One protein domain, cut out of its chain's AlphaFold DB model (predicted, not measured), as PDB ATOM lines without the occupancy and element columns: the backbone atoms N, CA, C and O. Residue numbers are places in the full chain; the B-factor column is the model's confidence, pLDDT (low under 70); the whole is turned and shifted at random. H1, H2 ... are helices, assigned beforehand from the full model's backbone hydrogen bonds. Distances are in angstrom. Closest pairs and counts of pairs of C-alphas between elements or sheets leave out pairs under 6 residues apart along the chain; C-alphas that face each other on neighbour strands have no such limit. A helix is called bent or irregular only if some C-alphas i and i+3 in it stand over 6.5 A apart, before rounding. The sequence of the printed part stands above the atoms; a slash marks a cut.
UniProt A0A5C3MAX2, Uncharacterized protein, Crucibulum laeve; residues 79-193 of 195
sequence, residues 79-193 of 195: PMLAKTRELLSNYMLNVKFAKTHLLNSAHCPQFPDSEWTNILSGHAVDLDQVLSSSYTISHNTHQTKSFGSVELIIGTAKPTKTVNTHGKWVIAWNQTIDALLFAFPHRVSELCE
ATOM      1  N   PRO A  79     162.925 171.114 113.081       88.31
ATOM      2  CA  PRO A  79     162.025 171.233 111.927       88.31
ATOM      3  C   PRO A  79     162.154 172.547 111.139       88.31
ATOM      4  O   PRO A  79     161.959 172.549 109.926       88.31
ATOM      5  N   MET A  80     162.528 173.661 111.783       88.19
ATOM      6  CA  MET A  80     162.797 174.924 111.075       88.19
ATOM      7  C   MET A  80     164.035 174.835 110.169       88.19
ATOM      8  O   MET A  80     164.007 175.330 109.046       88.19
ATOM      9  N   LEU A  81     165.097 174.154 110.615       88.00
ATOM     10  CA  LEU A  81     166.323 173.963 109.832       88.00
ATOM     11  C   LEU A  81     166.090 173.009 108.655       88.00
ATOM     12  O   LEU A  81     166.602 173.249 107.563       88.00
ATOM     13  N   ALA A  82     165.272 171.969 108.853       90.38
ATOM     14  CA  ALA A  82     164.852 171.072 107.778       90.38
ATOM     15  C   ALA A  82     164.111 171.837 106.662       90.38
ATOM     16  O   ALA A  82     164.485 171.716 105.496       90.38
ATOM     17  N   LYS A  83     163.155 172.710 107.021       91.75
ATOM     18  CA  LYS A  83     162.463 173.601 106.067       91.75
ATOM     19  C   LYS A  83     163.419 174.552 105.340       91.75
ATOM     20  O   LYS A  83     163.280 174.754 104.137       91.75
ATOM     21  N   THR A  84     164.415 175.113 106.032       93.00
ATOM     22  CA  THR A  84     165.434 175.960 105.384       93.00
ATOM     23  C   THR A  84     166.267 175.160 104.371       93.00
ATOM     24  O   THR A  84     166.469 175.638 103.256       93.00
ATOM     25  N   ARG A  85     166.699 173.930 104.706       91.88
ATOM     26  CA  ARG A  85     167.431 173.025 103.787       91.88
ATOM     27  C   ARG A  85     166.587 172.665 102.557       91.88
ATOM     28  O   ARG A  85     167.116 172.657 101.449       91.88
ATOM     29  N   GLU A  86     165.293 172.408 102.739       92.50
ATOM     30  CA  GLU A  86     164.346 172.116 101.654       92.50
ATOM     31  C   GLU A  86     164.172 173.308 100.697       92.50
ATOM     32  O   GLU A  86     164.356 173.162  99.486       92.50
ATOM     33  N   LEU A  87     163.898 174.504 101.229       93.69
ATOM     34  CA  LEU A  87     163.735 175.719 100.424       93.69
ATOM     35  C   LEU A  87     165.023 176.096  99.678       93.69
ATOM     36  O   LEU A  87     164.972 176.354  98.476       93.69
ATOM     37  N   LEU A  88     166.185 176.037 100.343       94.25
ATOM     38  CA  LEU A  88     167.484 176.241  99.693       94.25
ATOM     39  C   LEU A  88     167.718 175.225  98.570       94.25
ATOM     40  O   LEU A  88     168.088 175.617  97.465       94.25
ATOM     41  N   SER A  89     167.432 173.939  98.802       92.25
ATOM     42  CA  SER A  89     167.549 172.910  97.763       92.25
ATOM     43  C   SER A  89     166.680 173.213  96.539       92.25
ATOM     44  O   SER A  89     167.097 172.904  95.427       92.25
ATOM     45  N   ASN A  90     165.501 173.819  96.717       93.19
ATOM     46  CA  ASN A  90     164.623 174.231  95.620       93.19
ATOM     47  C   ASN A  90     165.180 175.463  94.875       93.19
ATOM     48  O   ASN A  90     165.314 175.445  93.651       93.19
ATOM     49  N   TYR A  91     165.585 176.512  95.599       92.81
ATOM     50  CA  TYR A  91     166.157 177.727  95.002       92.81
ATOM     51  C   TYR A  91     167.450 177.443  94.225       92.81
ATOM     52  O   TYR A  91     167.638 177.956  93.120       92.81
ATOM     53  N   MET A  92     168.310 176.567  94.752       91.12
ATOM     54  CA  MET A  92     169.583 176.195  94.132       91.12
ATOM     55  C   MET A  92     169.431 175.445  92.798       91.12
ATOM     56  O   MET A  92     170.362 175.488  91.992       91.12
ATOM     57  N   LEU A  93     168.273 174.831  92.500       90.50
ATOM     58  CA  LEU A  93     168.010 174.225  91.182       90.50
ATOM     59  C   LEU A  93     168.129 175.256  90.052       90.50
ATOM     60  O   LEU A  93     168.651 174.948  88.977       90.50
ATOM     61  N   ASN A  94     167.642 176.481  90.284       91.25
ATOM     62  CA  ASN A  94     167.764 177.589  89.343       91.25
ATOM     63  C   ASN A  94     167.619 178.947  90.051       91.25
ATOM     64  O   ASN A  94     166.584 179.609  89.955       91.25
ATOM     65  N   VAL A  95     168.698 179.393  90.701       92.12
ATOM     66  CA  VAL A  95     168.750 180.661  91.460       92.12
ATOM     67  C   VAL A  95     168.321 181.866  90.612       92.12
ATOM     68  O   VAL A  95     167.661 182.774  91.110       92.12
ATOM     69  N   LYS A  96     168.635 181.869  89.306       90.81
ATOM     70  CA  LYS A  96     168.225 182.946  88.388       90.81
ATOM     71  C   LYS A  96     166.708 183.002  88.225       90.81
ATOM     72  O   LYS A  96     166.136 184.082  88.324       90.81
ATOM     73  N   PHE A  97     166.071 181.851  88.003       91.88
ATOM     74  CA  PHE A  97     164.615 181.764  87.896       91.88
ATOM     75  C   PHE A  97     163.934 182.106  89.226       91.88
ATOM     76  O   PHE A  97     163.010 182.918  89.237       91.88
ATOM     77  N   ALA A  98     164.439 181.562  90.341       93.06
ATOM     78  CA  ALA A  98     163.948 181.867  91.683       93.06
ATOM     79  C   ALA A  98     163.985 183.379  91.958       93.06
ATOM     80  O   ALA A  98     162.971 183.950  92.346       93.06
ATOM     81  N   LYS A  99     165.100 184.053  91.640       92.88
ATOM     82  CA  LYS A  99     165.226 185.510  91.759       92.88
ATOM     83  C   LYS A  99     164.243 186.268  90.864       92.88
ATOM     84  O   LYS A  99     163.594 187.189  91.342       92.88
ATOM     85  N   THR A 100     164.086 185.893  89.590       91.94
ATOM     86  CA  THR A 100     163.102 186.567  88.718       91.94
ATOM     87  C   THR A 100     161.666 186.378  89.203       91.94
ATOM     88  O   THR A 100     160.870 187.304  89.120       91.94
ATOM     89  N   HIS A 101     161.333 185.207  89.747       92.69
ATOM     90  CA  HIS A 101     160.016 184.944  90.323       92.69
ATOM     91  C   HIS A 101     159.792 185.742  91.619       92.69
ATOM     92  O   HIS A 101     158.709 186.276  91.833       92.69
ATOM     93  N   LEU A 102     160.827 185.857  92.455       92.38
ATOM     94  CA  LEU A 102     160.829 186.638  93.692       92.38
ATOM     95  C   LEU A 102     160.601 188.134  93.413       92.38
ATOM     96  O   LEU A 102     159.696 188.727  93.995       92.38
ATOM     97  N   LEU A 103     161.352 188.714  92.470       90.38
ATOM     98  CA  LEU A 103     161.249 190.131  92.090       90.38
ATOM     99  C   LEU A 103     159.932 190.485  91.375       90.38
ATOM    100  O   LEU A 103     159.525 191.641  91.385       90.38
ATOM    101  N   ASN A 104     159.245 189.505  90.778       91.56
ATOM    102  CA  ASN A 104     157.916 189.694  90.184       91.56
ATOM    103  C   ASN A 104     156.779 189.745  91.227       91.56
ATOM    104  O   ASN A 104     155.625 189.967  90.858       91.56
ATOM    105  N   SER A 105     157.059 189.510  92.513       91.75
ATOM    106  CA  SER A 105     156.046 189.558  93.567       91.75
ATOM    107  C   SER A 105     155.813 190.986  94.064       91.75
ATOM    108  O   SER A 105     156.752 191.695  94.418       91.75
ATOM    109  N   ALA A 106     154.542 191.386  94.172       86.81
ATOM    110  CA  ALA A 106     154.140 192.746  94.554       86.81
ATOM    111  C   ALA A 106     154.575 193.174  95.971       86.81
ATOM    112  O   ALA A 106     154.575 194.364  96.272       86.81
ATOM    113  N   HIS A 107     154.936 192.218  96.832       88.25
ATOM    114  CA  HIS A 107     155.360 192.455  98.217       88.25
ATOM    115  C   HIS A 107     156.881 192.298  98.412       88.25
ATOM    116  O   HIS A 107     157.342 192.201  99.546       88.25
ATOM    117  N   CYS A 108     157.665 192.228  97.327       89.69
ATOM    118  CA  CYS A 108     159.119 192.118  97.419       89.69
ATOM    119  C   CYS A 108     159.722 193.388  98.059       89.69
ATOM    120  O   CYS A 108     159.513 194.481  97.523       89.69
ATOM    121  N   PRO A 109     160.495 193.284  99.159       90.06
ATOM    122  CA  PRO A 109     161.158 194.439  99.755       90.06
ATOM    123  C   PRO A 109     162.269 194.982  98.844       90.06
ATOM    124  O   PRO A 109     162.843 194.258  98.022       90.06
ATOM    125  N   GLN A 110     162.597 196.268  99.004       87.62
ATOM    126  CA  GLN A 110     163.716 196.890  98.299       87.62
ATOM    127  C   GLN A 110     165.036 196.359  98.868       87.62
ATOM    128  O   GLN A 110     165.409 196.676  99.994       87.62
ATOM    129  N   PHE A 111     165.748 195.559  98.078       89.88
ATOM    130  CA  PHE A 111     166.968 194.891  98.518       89.88
ATOM    131  C   PHE A 111     167.902 194.636  97.319       89.88
ATOM    132  O   PHE A 111     167.408 194.407  96.209       89.88
ATOM    133  N   PRO A 112     169.237 194.724  97.483       89.50
ATOM    134  CA  PRO A 112     170.160 194.687  96.356       89.50
ATOM    135  C   PRO A 112     170.224 193.341  95.636       89.50
ATOM    136  O   PRO A 112     170.167 192.252  96.204       89.50
ATOM    137  N   ASP A 113     170.438 193.454  94.331       88.31
ATOM    138  CA  ASP A 113     170.381 192.364  93.366       88.31
ATOM    139  C   ASP A 113     171.482 191.298  93.560       88.31
ATOM    140  O   ASP A 113     171.290 190.127  93.203       88.31
ATOM    141  N   SER A 114     172.629 191.685  94.133       88.75
ATOM    142  CA  SER A 114     173.687 190.765  94.571       88.75
ATOM    143  C   SER A 114     173.234 189.948  95.780       88.75
ATOM    144  O   SER A 114     173.286 188.720  95.752       88.75
ATOM    145  N   GLU A 115     172.683 190.614  96.792       91.88
ATOM    146  CA  GLU A 115     172.347 189.999  98.072       91.88
ATOM    147  C   GLU A 115     171.108 189.105  97.979       91.88
ATOM    148  O   GLU A 115     171.079 188.050  98.606       91.88
ATOM    149  N   TRP A 116     170.148 189.407  97.095       92.88
ATOM    150  CA  TRP A 116     169.105 188.439  96.720       92.88
ATOM    151  C   TRP A 116     169.687 187.123  96.192       92.88
ATOM    152  O   TRP A 116     169.158 186.046  96.465       92.88
ATOM    153  N   THR A 117     170.785 187.199  95.437       92.75
ATOM    154  CA  THR A 117     171.466 186.005  94.922       92.75
ATOM    155  C   THR A 117     172.153 185.248  96.061       92.75
ATOM    156  O   THR A 117     172.102 184.018  96.071       92.75
ATOM    157  N   ASN A 118     172.722 185.954  97.046       93.19
ATOM    158  CA  ASN A 118     173.326 185.360  98.243       93.19
ATOM    159  C   ASN A 118     172.277 184.650  99.119       93.19
ATOM    160  O   ASN A 118     172.436 183.460  99.388       93.19
ATOM    161  N   ILE A 119     171.153 185.306  99.441       94.00
ATOM    162  CA  ILE A 119     170.033 184.712 100.200       94.00
ATOM    163  C   ILE A 119     169.526 183.425  99.529       94.00
ATOM    164  O   ILE A 119     169.426 182.383 100.175       94.00
ATOM    165  N   LEU A 120     169.253 183.466  98.219       93.19
ATOM    166  CA  LEU A 120     168.719 182.317  97.472       93.19
ATOM    167  C   LEU A 120     169.736 181.182  97.252       93.19
ATOM    168  O   LEU A 120     169.334 180.069  96.919       93.19
ATOM    169  N   SER A 121     171.036 181.444  97.419       92.31
ATOM    170  CA  SER A 121     172.094 180.421  97.368       92.31
ATOM    171  C   SER A 121     172.554 179.942  98.749       92.31
ATOM    172  O   SER A 121     173.363 179.020  98.823       92.31
ATOM    173  N   GLY A 122     172.024 180.515  99.836       91.31
ATOM    174  CA  GLY A 122     172.423 180.182 101.205       91.31
ATOM    175  C   GLY A 122     173.780 180.760 101.620       91.31
ATOM    176  O   GLY A 122     174.376 180.280 102.582       91.31
ATOM    177  N   HIS A 123     174.282 181.769 100.905       93.12
ATOM    178  CA  HIS A 123     175.481 182.512 101.291       93.12
ATOM    179  C   HIS A 123     175.159 183.612 102.313       93.12
ATOM    180  O   HIS A 123     174.015 184.047 102.455       93.12
ATOM    181  N   ALA A 124     176.193 184.089 103.010       91.06
ATOM    182  CA  ALA A 124     176.085 185.257 103.878       91.06
ATOM    183  C   ALA A 124     175.754 186.525 103.067       91.06
ATOM    184  O   ALA A 124     176.212 186.682 101.934       91.06
ATOM    185  N   VAL A 125     174.975 187.423 103.671       91.19
ATOM    186  CA  VAL A 125     174.646 188.748 103.127       91.19
ATOM    187  C   VAL A 125     175.721 189.751 103.537       91.19
ATOM    188  O   VAL A 125     176.099 189.805 104.708       91.19
ATOM    189  N   ASP A 126     176.174 190.575 102.594       92.00
ATOM    190  CA  ASP A 126     177.065 191.700 102.877       92.00
ATOM    191  C   ASP A 126     176.257 192.939 103.310       92.00
ATOM    192  O   ASP A 126     175.621 193.619 102.497       92.00
ATOM    193  N   LEU A 127     176.290 193.252 104.610       90.88
ATOM    194  CA  LEU A 127     175.585 194.405 105.179       90.88
ATOM    195  C   LEU A 127     176.135 195.754 104.687       90.88
ATOM    196  O   LEU A 127     175.370 196.719 104.628       90.88
ATOM    197  N   ASP A 128     177.408 195.840 104.288       89.38
ATOM    198  CA  ASP A 128     177.969 197.058 103.692       89.38
ATOM    199  C   ASP A 128     177.370 197.290 102.299       89.38
ATOM    200  O   ASP A 128     177.092 198.429 101.909       89.38
ATOM    201  N   GLN A 129     177.092 196.213 101.559       88.56
ATOM    202  CA  GLN A 129     176.427 196.267 100.259       88.56
ATOM    203  C   GLN A 129     174.929 196.594 100.385       88.56
ATOM    204  O   GLN A 129     174.425 197.430  99.626       88.56
ATOM    205  N   VAL A 130     174.231 196.023 101.378       90.38
ATOM    206  CA  VAL A 130     172.846 196.405 101.731       90.38
ATOM    207  C   VAL A 130     172.776 197.891 102.081       90.38
ATOM    208  O   VAL A 130     172.039 198.641 101.433       90.38
ATOM    209  N   LEU A 131     173.617 198.353 103.012       88.81
ATOM    210  CA  LEU A 131     173.697 199.760 103.399       88.81
ATOM    211  C   LEU A 131     174.008 200.659 102.194       88.81
ATOM    212  O   LEU A 131     173.331 201.657 101.968       88.81
ATOM    213  N   SER A 132     175.007 200.302 101.387       86.56
ATOM    214  CA  SER A 132     175.385 201.077 100.201       86.56
ATOM    215  C   SER A 132     174.237 201.206  99.203       86.56
ATOM    216  O   SER A 132     174.063 202.276  98.620       86.56
ATOM    217  N   SER A 133     173.427 200.158  99.028       83.94
ATOM    218  CA  SER A 133     172.270 200.192  98.130       83.94
ATOM    219  C   SER A 133     171.182 201.166  98.597       83.94
ATOM    220  O   SER A 133     170.670 201.920  97.775       83.94
ATOM    221  N   SER A 134     170.898 201.245  99.903       82.06
ATOM    222  CA  SER A 134     169.842 202.125 100.432       82.06
ATOM    223  C   SER A 134     170.173 203.620 100.337       82.06
ATOM    224  O   SER A 134     169.268 204.440 100.204       82.06
ATOM    225  N   TYR A 135     171.460 203.986 100.322       76.19
ATOM    226  CA  TYR A 135     171.907 205.367 100.074       76.19
ATOM    227  C   TYR A 135     172.156 205.690  98.592       76.19
ATOM    228  O   TYR A 135     172.436 206.846  98.262       76.19
ATOM    229  N   THR A 136     172.085 204.708  97.688       68.88
ATOM    230  CA  THR A 136     172.351 204.923  96.260       68.88
ATOM    231  C   THR A 136     171.033 205.078  95.502       68.88
ATOM    232  O   THR A 136     170.349 204.107  95.207       68.88
ATOM    233  N   ILE A 137     170.708 206.317  95.120       60.06
ATOM    234  CA  ILE A 137     169.492 206.672  94.354       60.06
ATOM    235  C   ILE A 137     169.488 206.042  92.936       60.06
ATOM    236  O   ILE A 137     168.451 205.972  92.281       60.06
ATOM    237  N   SER A 138     170.642 205.568  92.451       48.34
ATOM    238  CA  SER A 138     170.820 204.981  91.116       48.34
ATOM    239  C   SER A 138     170.961 203.454  91.142       48.34
ATOM    240  O   SER A 138     171.597 202.877  92.021       48.34
ATOM    241  N   HIS A 139     170.424 202.794  90.117       48.31
ATOM    242  CA  HIS A 139     170.522 201.349  89.920       48.31
ATOM    243  C   HIS A 139     171.967 200.942  89.573       48.31
ATOM    244  O   HIS A 139     172.471 201.223  88.486       48.31
ATOM    245  N   ASN A 140     172.657 200.257  90.486       51.06
ATOM    246  CA  ASN A 140     174.061 199.890  90.287       51.06
ATOM    247  C   ASN A 140     174.228 198.603  89.450       51.06
ATOM    248  O   ASN A 140     174.587 197.544  89.964       51.06
ATOM    249  N   THR A 141     173.972 198.706  88.142       47.00
ATOM    250  CA  THR A 141     174.203 197.635  87.155       47.00
ATOM    251  C   THR A 141     175.574 197.799  86.490       47.00
ATOM    252  O   THR A 141     175.687 198.182  85.328       47.00
ATOM    253  N   HIS A 142     176.641 197.512  87.228       52.25
ATOM    254  CA  HIS A 142     178.014 197.532  86.709       52.25
ATOM    255  C   HIS A 142     178.237 196.325  85.757       52.25
ATOM    256  O   HIS A 142     177.936 195.197  86.152       52.25
ATOM    257  N   GLN A 143     178.712 196.516  84.507       44.66
ATOM    258  CA  GLN A 143     179.016 195.417  83.554       44.66
ATOM    259  C   GLN A 143     180.369 195.492  82.793       44.66
ATOM    260  O   GLN A 143     180.573 196.394  81.994       44.66
ATOM    261  N   THR A 144     181.261 194.487  82.964       45.06
ATOM    262  CA  THR A 144     182.553 194.276  82.253       45.06
ATOM    263  C   THR A 144     182.243 193.520  80.990       45.06
ATOM    264  O   THR A 144     182.044 192.305  81.009       45.06
ATOM    265  N   LYS A 145     182.270 194.221  79.872       43.72
ATOM    266  CA  LYS A 145     182.425 193.620  78.553       43.72
ATOM    267  C   LYS A 145     183.484 194.421  77.820       43.72
ATOM    268  O   LYS A 145     183.167 195.424  77.187       43.72
ATOM    269  N   SER A 146     184.740 194.007  77.956       43.91
ATOM    270  CA  SER A 146     185.808 194.540  77.121       43.91
ATOM    271  C   SER A 146     185.527 194.185  75.659       43.91
ATOM    272  O   SER A 146     185.227 193.038  75.321       43.91
ATOM    273  N   PHE A 147     185.577 195.192  74.790       49.44
ATOM    274  CA  PHE A 147     185.394 195.035  73.351       49.44
ATOM    275  C   PHE A 147     186.561 195.730  72.649       49.44
ATOM    276  O   PHE A 147     186.600 196.953  72.534       49.44
ATOM    277  N   GLY A 148     187.554 194.944  72.228       70.94
ATOM    278  CA  GLY A 148     188.807 195.486  71.700       70.94
ATOM    279  C   GLY A 148     189.630 196.184  72.788       70.94
ATOM    280  O   GLY A 148     189.832 195.624  73.862       70.94
ATOM    281  N   SER A 149     190.117 197.397  72.509       61.03
ATOM    282  CA  SER A 149     191.017 198.151  73.397       61.03
ATOM    283  C   SER A 149     190.310 199.019  74.449       61.03
ATOM    284  O   SER A 149     190.939 199.918  75.002       61.03
ATOM    285  N   VAL A 150     189.011 198.813  74.690       54.16
ATOM    286  CA  VAL A 150     188.239 199.567  75.691       54.16
ATOM    287  C   VAL A 150     187.663 198.604  76.723       54.16
ATOM    288  O   VAL A 150     186.965 197.642  76.385       54.16
ATOM    289  N   GLU A 151     187.968 198.874  77.990       49.69
ATOM    290  CA  GLU A 151     187.567 198.078  79.144       49.69
ATOM    291  C   GLU A 151     186.337 198.706  79.825       49.69
ATOM    292  O   GLU A 151     186.418 199.698  80.543       49.69
ATOM    293  N   LEU A 152     185.167 198.127  79.557       47.78
ATOM    294  CA  LEU A 152     183.939 198.306  80.346       47.78
ATOM    295  C   LEU A 152     184.097 197.492  81.659       47.78
ATOM    296  O   LEU A 152     184.804 196.488  81.598       47.78
ATOM    297  N   ILE A 153     183.452 197.810  82.803       50.16
ATOM    298  CA  ILE A 153     183.680 197.085  84.093       50.16
ATOM    299  C   ILE A 153     182.384 196.574  84.817       50.16
ATOM    300  O   ILE A 153     181.392 197.287  84.884       50.16
ATOM    301  N   ILE A 154     182.407 195.302  85.292       57.06
ATOM    302  CA  ILE A 154     181.709 194.526  86.350       57.06
ATOM    303  C   ILE A 154     182.915 194.374  87.279       57.06
ATOM    304  O   ILE A 154     183.797 193.536  87.096       57.06
ATOM    305  N   GLY A 155     182.894 195.131  88.343       44.91
ATOM    306  CA  GLY A 155     183.048 194.511  89.640       44.91
ATOM    307  C   GLY A 155     181.658 194.409  90.243       44.91
ATOM    308  O   GLY A 155     180.781 195.215  89.918       44.91
ATOM    309  N   THR A 156     181.478 193.517  91.207       51.28
ATOM    310  CA  THR A 156     180.701 193.936  92.372       51.28
ATOM    311  C   THR A 156     181.300 195.270  92.824       51.28
ATOM    312  O   THR A 156     182.496 195.356  93.111       51.28
ATOM    313  N   ALA A 157     180.528 196.354  92.723       56.94
ATOM    314  CA  ALA A 157     181.019 197.656  93.144       56.94
ATOM    315  C   ALA A 157     181.390 197.545  94.624       56.94
ATOM    316  O   ALA A 157     180.583 197.045  95.406       56.94
ATOM    317  N   LYS A 158     182.603 197.968  95.000       62.25
ATOM    318  CA  LYS A 158     182.979 198.020  96.417       62.25
ATOM    319  C   LYS A 158     181.921 198.853  97.150       62.25
ATOM    320  O   LYS A 158     181.603 199.932  96.641       62.25
ATOM    321  N   PRO A 159     181.386 198.390  98.290       63.50
ATOM    322  CA  PRO A 159     180.337 199.116  98.982       63.50
ATOM    323  C   PRO A 159     180.810 200.535  99.322       63.50
ATOM    324  O   PRO A 159     181.822 200.745  99.990       63.50
ATOM    325  N   THR A 160     180.082 201.528  98.810       74.12
ATOM    326  CA  THR A 160     180.382 202.962  98.959       74.12
ATOM    327  C   THR A 160     180.263 203.434 100.413       74.12
ATOM    328  O   THR A 160     180.809 204.477 100.783       74.12
ATOM    329  N   LYS A 161     179.518 202.696 101.244       78.25
ATOM    330  CA  LYS A 161     179.312 202.948 102.671       78.25
ATOM    331  C   LYS A 161     179.563 201.662 103.449       78.25
ATOM    332  O   LYS A 161     178.961 200.641 103.149       78.25
ATOM    333  N   THR A 162     180.380 201.760 104.491       85.31
ATOM    334  CA  THR A 162     180.599 200.678 105.452       85.31
ATOM    335  C   THR A 162     179.783 200.886 106.730       85.31
ATOM    336  O   THR A 162     179.503 202.023 107.156       85.31
ATOM    337  N   VAL A 163     179.395 199.775 107.351       85.94
ATOM    338  CA  VAL A 163     178.664 199.671 108.612       85.94
ATOM    339  C   VAL A 163     179.647 199.871 109.772       85.94
ATOM    340  O   VAL A 163     180.096 198.945 110.434       85.94
ATOM    341  N   ASN A 164     179.998 201.132 110.023       90.81
ATOM    342  CA  ASN A 164     180.914 201.537 111.097       90.81
ATOM    343  C   ASN A 164     180.206 202.161 112.318       90.81
ATOM    344  O   ASN A 164     180.828 202.854 113.121       90.81
ATOM    345  N   THR A 165     178.886 202.009 112.436       91.12
ATOM    346  CA  THR A 165     178.079 202.615 113.510       91.12
ATOM    347  C   THR A 165     176.864 201.742 113.788       91.12
ATOM    348  O   THR A 165     176.231 201.276 112.843       91.12
ATOM    349  N   HIS A 166     176.485 201.582 115.059       89.31
ATOM    350  CA  HIS A 166     175.336 200.760 115.455       89.31
ATOM    351  C   HIS A 166     174.041 201.131 114.706       89.31
ATOM    352  O   HIS A 166     173.391 200.254 114.154       89.31
ATOM    353  N   GLY A 167     173.719 202.423 114.555       89.12
ATOM    354  CA  GLY A 167     172.536 202.846 113.788       89.12
ATOM    355  C   GLY A 167     172.549 202.409 112.313       89.12
ATOM    356  O   GLY A 167     171.515 202.022 111.780       89.12
ATOM    357  N   LYS A 168     173.719 202.391 111.658       88.56
ATOM    358  CA  LYS A 168     173.860 201.852 110.290       88.56
ATOM    359  C   LYS A 168     173.670 200.340 110.258       88.56
ATOM    360  O   LYS A 168     173.075 199.828 109.316       88.56
ATOM    361  N   TRP A 169     174.174 199.647 111.280       91.31
ATOM    362  CA  TRP A 169     174.004 198.206 111.425       91.31
ATOM    363  C   TRP A 169     172.525 197.853 111.565       91.31
ATOM    364  O   TRP A 169     172.041 197.047 110.784       91.31
ATOM    365  N   VAL A 170     171.783 198.535 112.447       90.69
ATOM    366  CA  VAL A 170     170.332 198.334 112.620       90.69
ATOM    367  C   VAL A 170     169.569 198.563 111.307       90.69
ATOM    368  O   VAL A 170     168.729 197.749 110.945       90.69
ATOM    369  N   ILE A 171     169.889 199.620 110.548       89.88
ATOM    370  CA  ILE A 171     169.234 199.895 109.253       89.88
ATOM    371  C   ILE A 171     169.477 198.757 108.245       89.88
ATOM    372  O   ILE A 171     168.522 198.247 107.660       89.88
ATOM    373  N   ALA A 172     170.733 198.343 108.050       91.38
ATOM    374  CA  ALA A 172     171.075 197.274 107.110       91.38
ATOM    375  C   ALA A 172     170.564 195.896 107.571       91.38
ATOM    376  O   ALA A 172     170.162 195.071 106.748       91.38
ATOM    377  N   TRP A 173     170.549 195.651 108.883       91.38
ATOM    378  CA  TRP A 173     170.054 194.414 109.479       91.38
ATOM    379  C   TRP A 173     168.539 194.285 109.329       91.38
ATOM    380  O   TRP A 173     168.085 193.256 108.843       91.38
ATOM    381  N   ASN A 174     167.767 195.339 109.605       91.50
ATOM    382  CA  ASN A 174     166.313 195.328 109.412       91.50
ATOM    383  C   ASN A 174     165.936 195.071 107.941       91.50
ATOM    384  O   ASN A 174     165.120 194.197 107.665       91.50
ATOM    385  N   GLN A 175     166.610 195.729 106.987       91.62
ATOM    386  CA  GLN A 175     166.434 195.457 105.549       91.62
ATOM    387  C   GLN A 175     166.776 194.003 105.176       91.62
ATOM    388  O   GLN A 175     166.130 193.403 104.317       91.62
ATOM    389  N   THR A 176     167.787 193.427 105.832       92.62
ATOM    390  CA  THR A 176     168.175 192.024 105.645       92.62
ATOM    391  C   THR A 176     167.145 191.071 106.252       92.62
ATOM    392  O   THR A 176     166.838 190.063 105.623       92.62
ATOM    393  N   ILE A 177     166.566 191.391 107.415       92.44
ATOM    394  CA  ILE A 177     165.460 190.635 108.015       92.44
ATOM    395  C   ILE A 177     164.254 190.643 107.076       92.44
ATOM    396  O   ILE A 177     163.779 189.565 106.739       92.44
ATOM    397  N   ASP A 178     163.805 191.800 106.584       91.88
ATOM    398  CA  ASP A 178     162.648 191.885 105.680       91.88
ATOM    399  C   ASP A 178     162.833 190.997 104.434       91.88
ATOM    400  O   ASP A 178     161.952 190.210 104.075       91.88
ATOM    401  N   ALA A 179     164.014 191.053 103.808       93.00
ATOM    402  CA  ALA A 179     164.357 190.205 102.667       93.00
ATOM    403  C   ALA A 179     164.432 188.706 103.028       93.00
ATOM    404  O   ALA A 179     163.980 187.846 102.267       93.00
ATOM    405  N   LEU A 180     164.976 188.379 104.202       92.50
ATOM    406  CA  LEU A 180     165.137 187.008 104.680       92.50
ATOM    407  C   LEU A 180     163.804 186.383 105.116       92.50
ATOM    408  O   LEU A 180     163.599 185.197 104.873       92.50
ATOM    409  N   LEU A 181     162.884 187.162 105.690       92.62
ATOM    410  CA  LEU A 181     161.513 186.751 106.007       92.62
ATOM    411  C   LEU A 181     160.679 186.540 104.744       92.62
ATOM    412  O   LEU A 181     159.873 185.612 104.693       92.62
ATOM    413  N   PHE A 182     160.911 187.347 103.707       92.62
ATOM    414  CA  PHE A 182     160.268 187.167 102.410       92.62
ATOM    415  C   PHE A 182     160.678 185.852 101.726       92.62
ATOM    416  O   PHE A 182     159.840 185.168 101.140       92.62
ATOM    417  N   ALA A 183     161.956 185.467 101.834       92.62
ATOM    418  CA  ALA A 183     162.460 184.194 101.315       92.62
ATOM    419  C   ALA A 183     162.162 182.992 102.241       92.62
ATOM    420  O   ALA A 183     161.877 181.898 101.763       92.62
ATOM    421  N   PHE A 184     162.214 183.175 103.563       92.50
ATOM    422  CA  PHE A 184     162.085 182.113 104.565       92.50
ATOM    423  C   PHE A 184     161.061 182.492 105.653       92.50
ATOM    424  O   PHE A 184     161.435 182.734 106.806       92.50
ATOM    425  N   PRO A 185     159.751 182.497 105.335       90.19
ATOM    426  CA  PRO A 185     158.703 182.967 106.248       90.19
ATOM    427  C   PRO A 185     158.570 182.128 107.527       90.19
ATOM    428  O   PRO A 185     157.951 182.557 108.495       90.19
ATOM    429  N   HIS A 186     159.159 180.929 107.578       89.75
ATOM    430  CA  HIS A 186     159.183 180.097 108.780       89.75
ATOM    431  C   HIS A 186     160.274 180.482 109.791       89.75
ATOM    432  O   HIS A 186     160.301 179.875 110.856       89.75
ATOM    433  N   ARG A 187     161.167 181.438 109.488       87.56
ATOM    434  CA  ARG A 187     162.252 181.876 110.394       87.56
ATOM    435  C   ARG A 187     161.908 183.087 111.269       87.56
ATOM    436  O   ARG A 187     162.757 183.512 112.041       87.56
ATOM    437  N   VAL A 188     160.676 183.611 111.207       85.56
ATOM    438  CA  VAL A 188     160.228 184.779 112.004       85.56
ATOM    439  C   VAL A 188     160.595 184.644 113.485       85.56
ATOM    440  O   VAL A 188     161.242 185.528 114.031       85.56
ATOM    441  N   SER A 189     160.245 183.524 114.126       81.44
ATOM    442  CA  SER A 189     160.467 183.341 115.567       81.44
ATOM    443  C   SER A 189     161.942 183.273 115.968       81.44
ATOM    444  O   SER A 189     162.271 183.640 117.084       81.44
ATOM    445  N   GLU A 190     162.814 182.805 115.071       85.00
ATOM    446  CA  GLU A 190     164.269 182.777 115.270       85.00
ATOM    447  C   GLU A 190     164.864 184.183 115.097       85.00
ATOM    448  O   GLU A 190     165.700 184.615 115.878       85.00
ATOM    449  N   LEU A 191     164.418 184.924 114.079       81.25
ATOM    450  CA  LEU A 191     164.968 186.243 113.757       81.25
ATOM    451  C   LEU A 191     164.536 187.325 114.754       81.25
ATOM    452  O   LEU A 191     165.345 188.194 115.067       81.25
ATOM    453  N   CYS A 192     163.321 187.235 115.301       76.38
ATOM    454  CA  CYS A 192     162.848 188.122 116.370       76.38
ATOM    455  C   CYS A 192     163.562 187.918 117.720       76.38
ATOM    456  O   CYS A 192     163.392 188.746 118.607       76.38
ATOM    457  N   GLU A 193     164.334 186.841 117.909       81.56
ATOM    458  CA  GLU A 193     165.148 186.636 119.121       81.56
ATOM    459  C   GLU A 193     166.472 187.431 119.071       81.56
ATOM    460  O   GLU A 193     167.085 187.695 120.103       81.56
TER     461      GLU A 193
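AT A GLANCE: This is residues 79 to 193 of the 195 residues of an uncharacterized protein of Crucibulum laeve (UniProt A0A5C3MAX2). A small body of crossed helices is gathered round the short helix H3, and a long thin arm without a named element, formed by the link between H4 and H5, runs out from one side and folds back near Ser 149. The two longest helices, H1 and H5, each pack on H3; H2 packs on H3 after the turn that follows H1, H4 crosses H5, and H6 folds back from the end of H5 towards the beginning of H1. The printed part has 115 residues, with six named helices in the order H1 to H6 and no named strand, and its class is all helix. The whole is only just compact, close to loose, with a radius of gyration of the C-alphas of 15.9 A; the C-alphas span 55 by 37 by 24 A, and the arm makes much of the length.

IN THESE COORDINATES: H1, residues 79 to 93, begins at C-alpha 79 (162.025, 171.233, 111.927) and is 21.8 A long. H2, residues 95 to 103, is 12.1 A long. H3, residues 113 to 121, is 12.7 A long and has the centre nearest to the mean of the C-alphas, at 4.2 A. H4, residues 127 to 134, is 10.7 A long. H5, residues 166 to 183, begins at C-alpha 166 (175.336, 200.760, 115.455) and is 25.3 A long. H6, residues 185 to 191, is 10.3 A long and ends at C-alpha 191 (164.968, 186.243, 113.757); it is irregular, with C-alphas 186 and 189 7.6 A apart.

HOW THE PARTS SIT: H3 and H5 are the hubs, each touching three helices. H1, with residues 88 to 92 alone, touches H3 at a steep tilt of 61 degrees, opposite ways; the closest C-alphas, of Tyr 91 and Leu 120, are 5.8 A apart. H2 touches H3, closest at the C-alphas of Val 95 and Leu 120, 6.2 A. H5 touches H3 with residues 179 to 183 alone, closest at the C-alphas of Ile 119 and Leu 180, 7.0 A. H4 touches H5, about perpendicular at 86 degrees, closest at the C-alphas of Leu 131 and Ala 172, 5.2 A. H5 and H6 form a helical hairpin and only just touch, with 3 pairs of C-alphas within 8 A, closest at Leu 181 and Val 188, 6.4 A. H1 and H6 only just touch, also with 3 pairs, closest at the C-alphas of Met 80 and His 186, 6.7 A. H1 and H5 are apart. Every O i to N i+4 pair is within hydrogen-bond range in H2, H4 and H5; the counts are 10 of 11 in H1, 4 of 5 in H3 and 1 of 3 in H6, where 2 of 4 O i to N i+3 pairs are within range.

THE WHOLE: The C-alphas of Pro 79 and Ser 149, the two farthest apart, are 55.2 A from each other. The printed part has no cut. The link from H4 to H5, residues 135 to 165, is long. The mean pLDDT of the printed part is 82.0, and it is under 70 at residues 136 to 147 and 149 to 159.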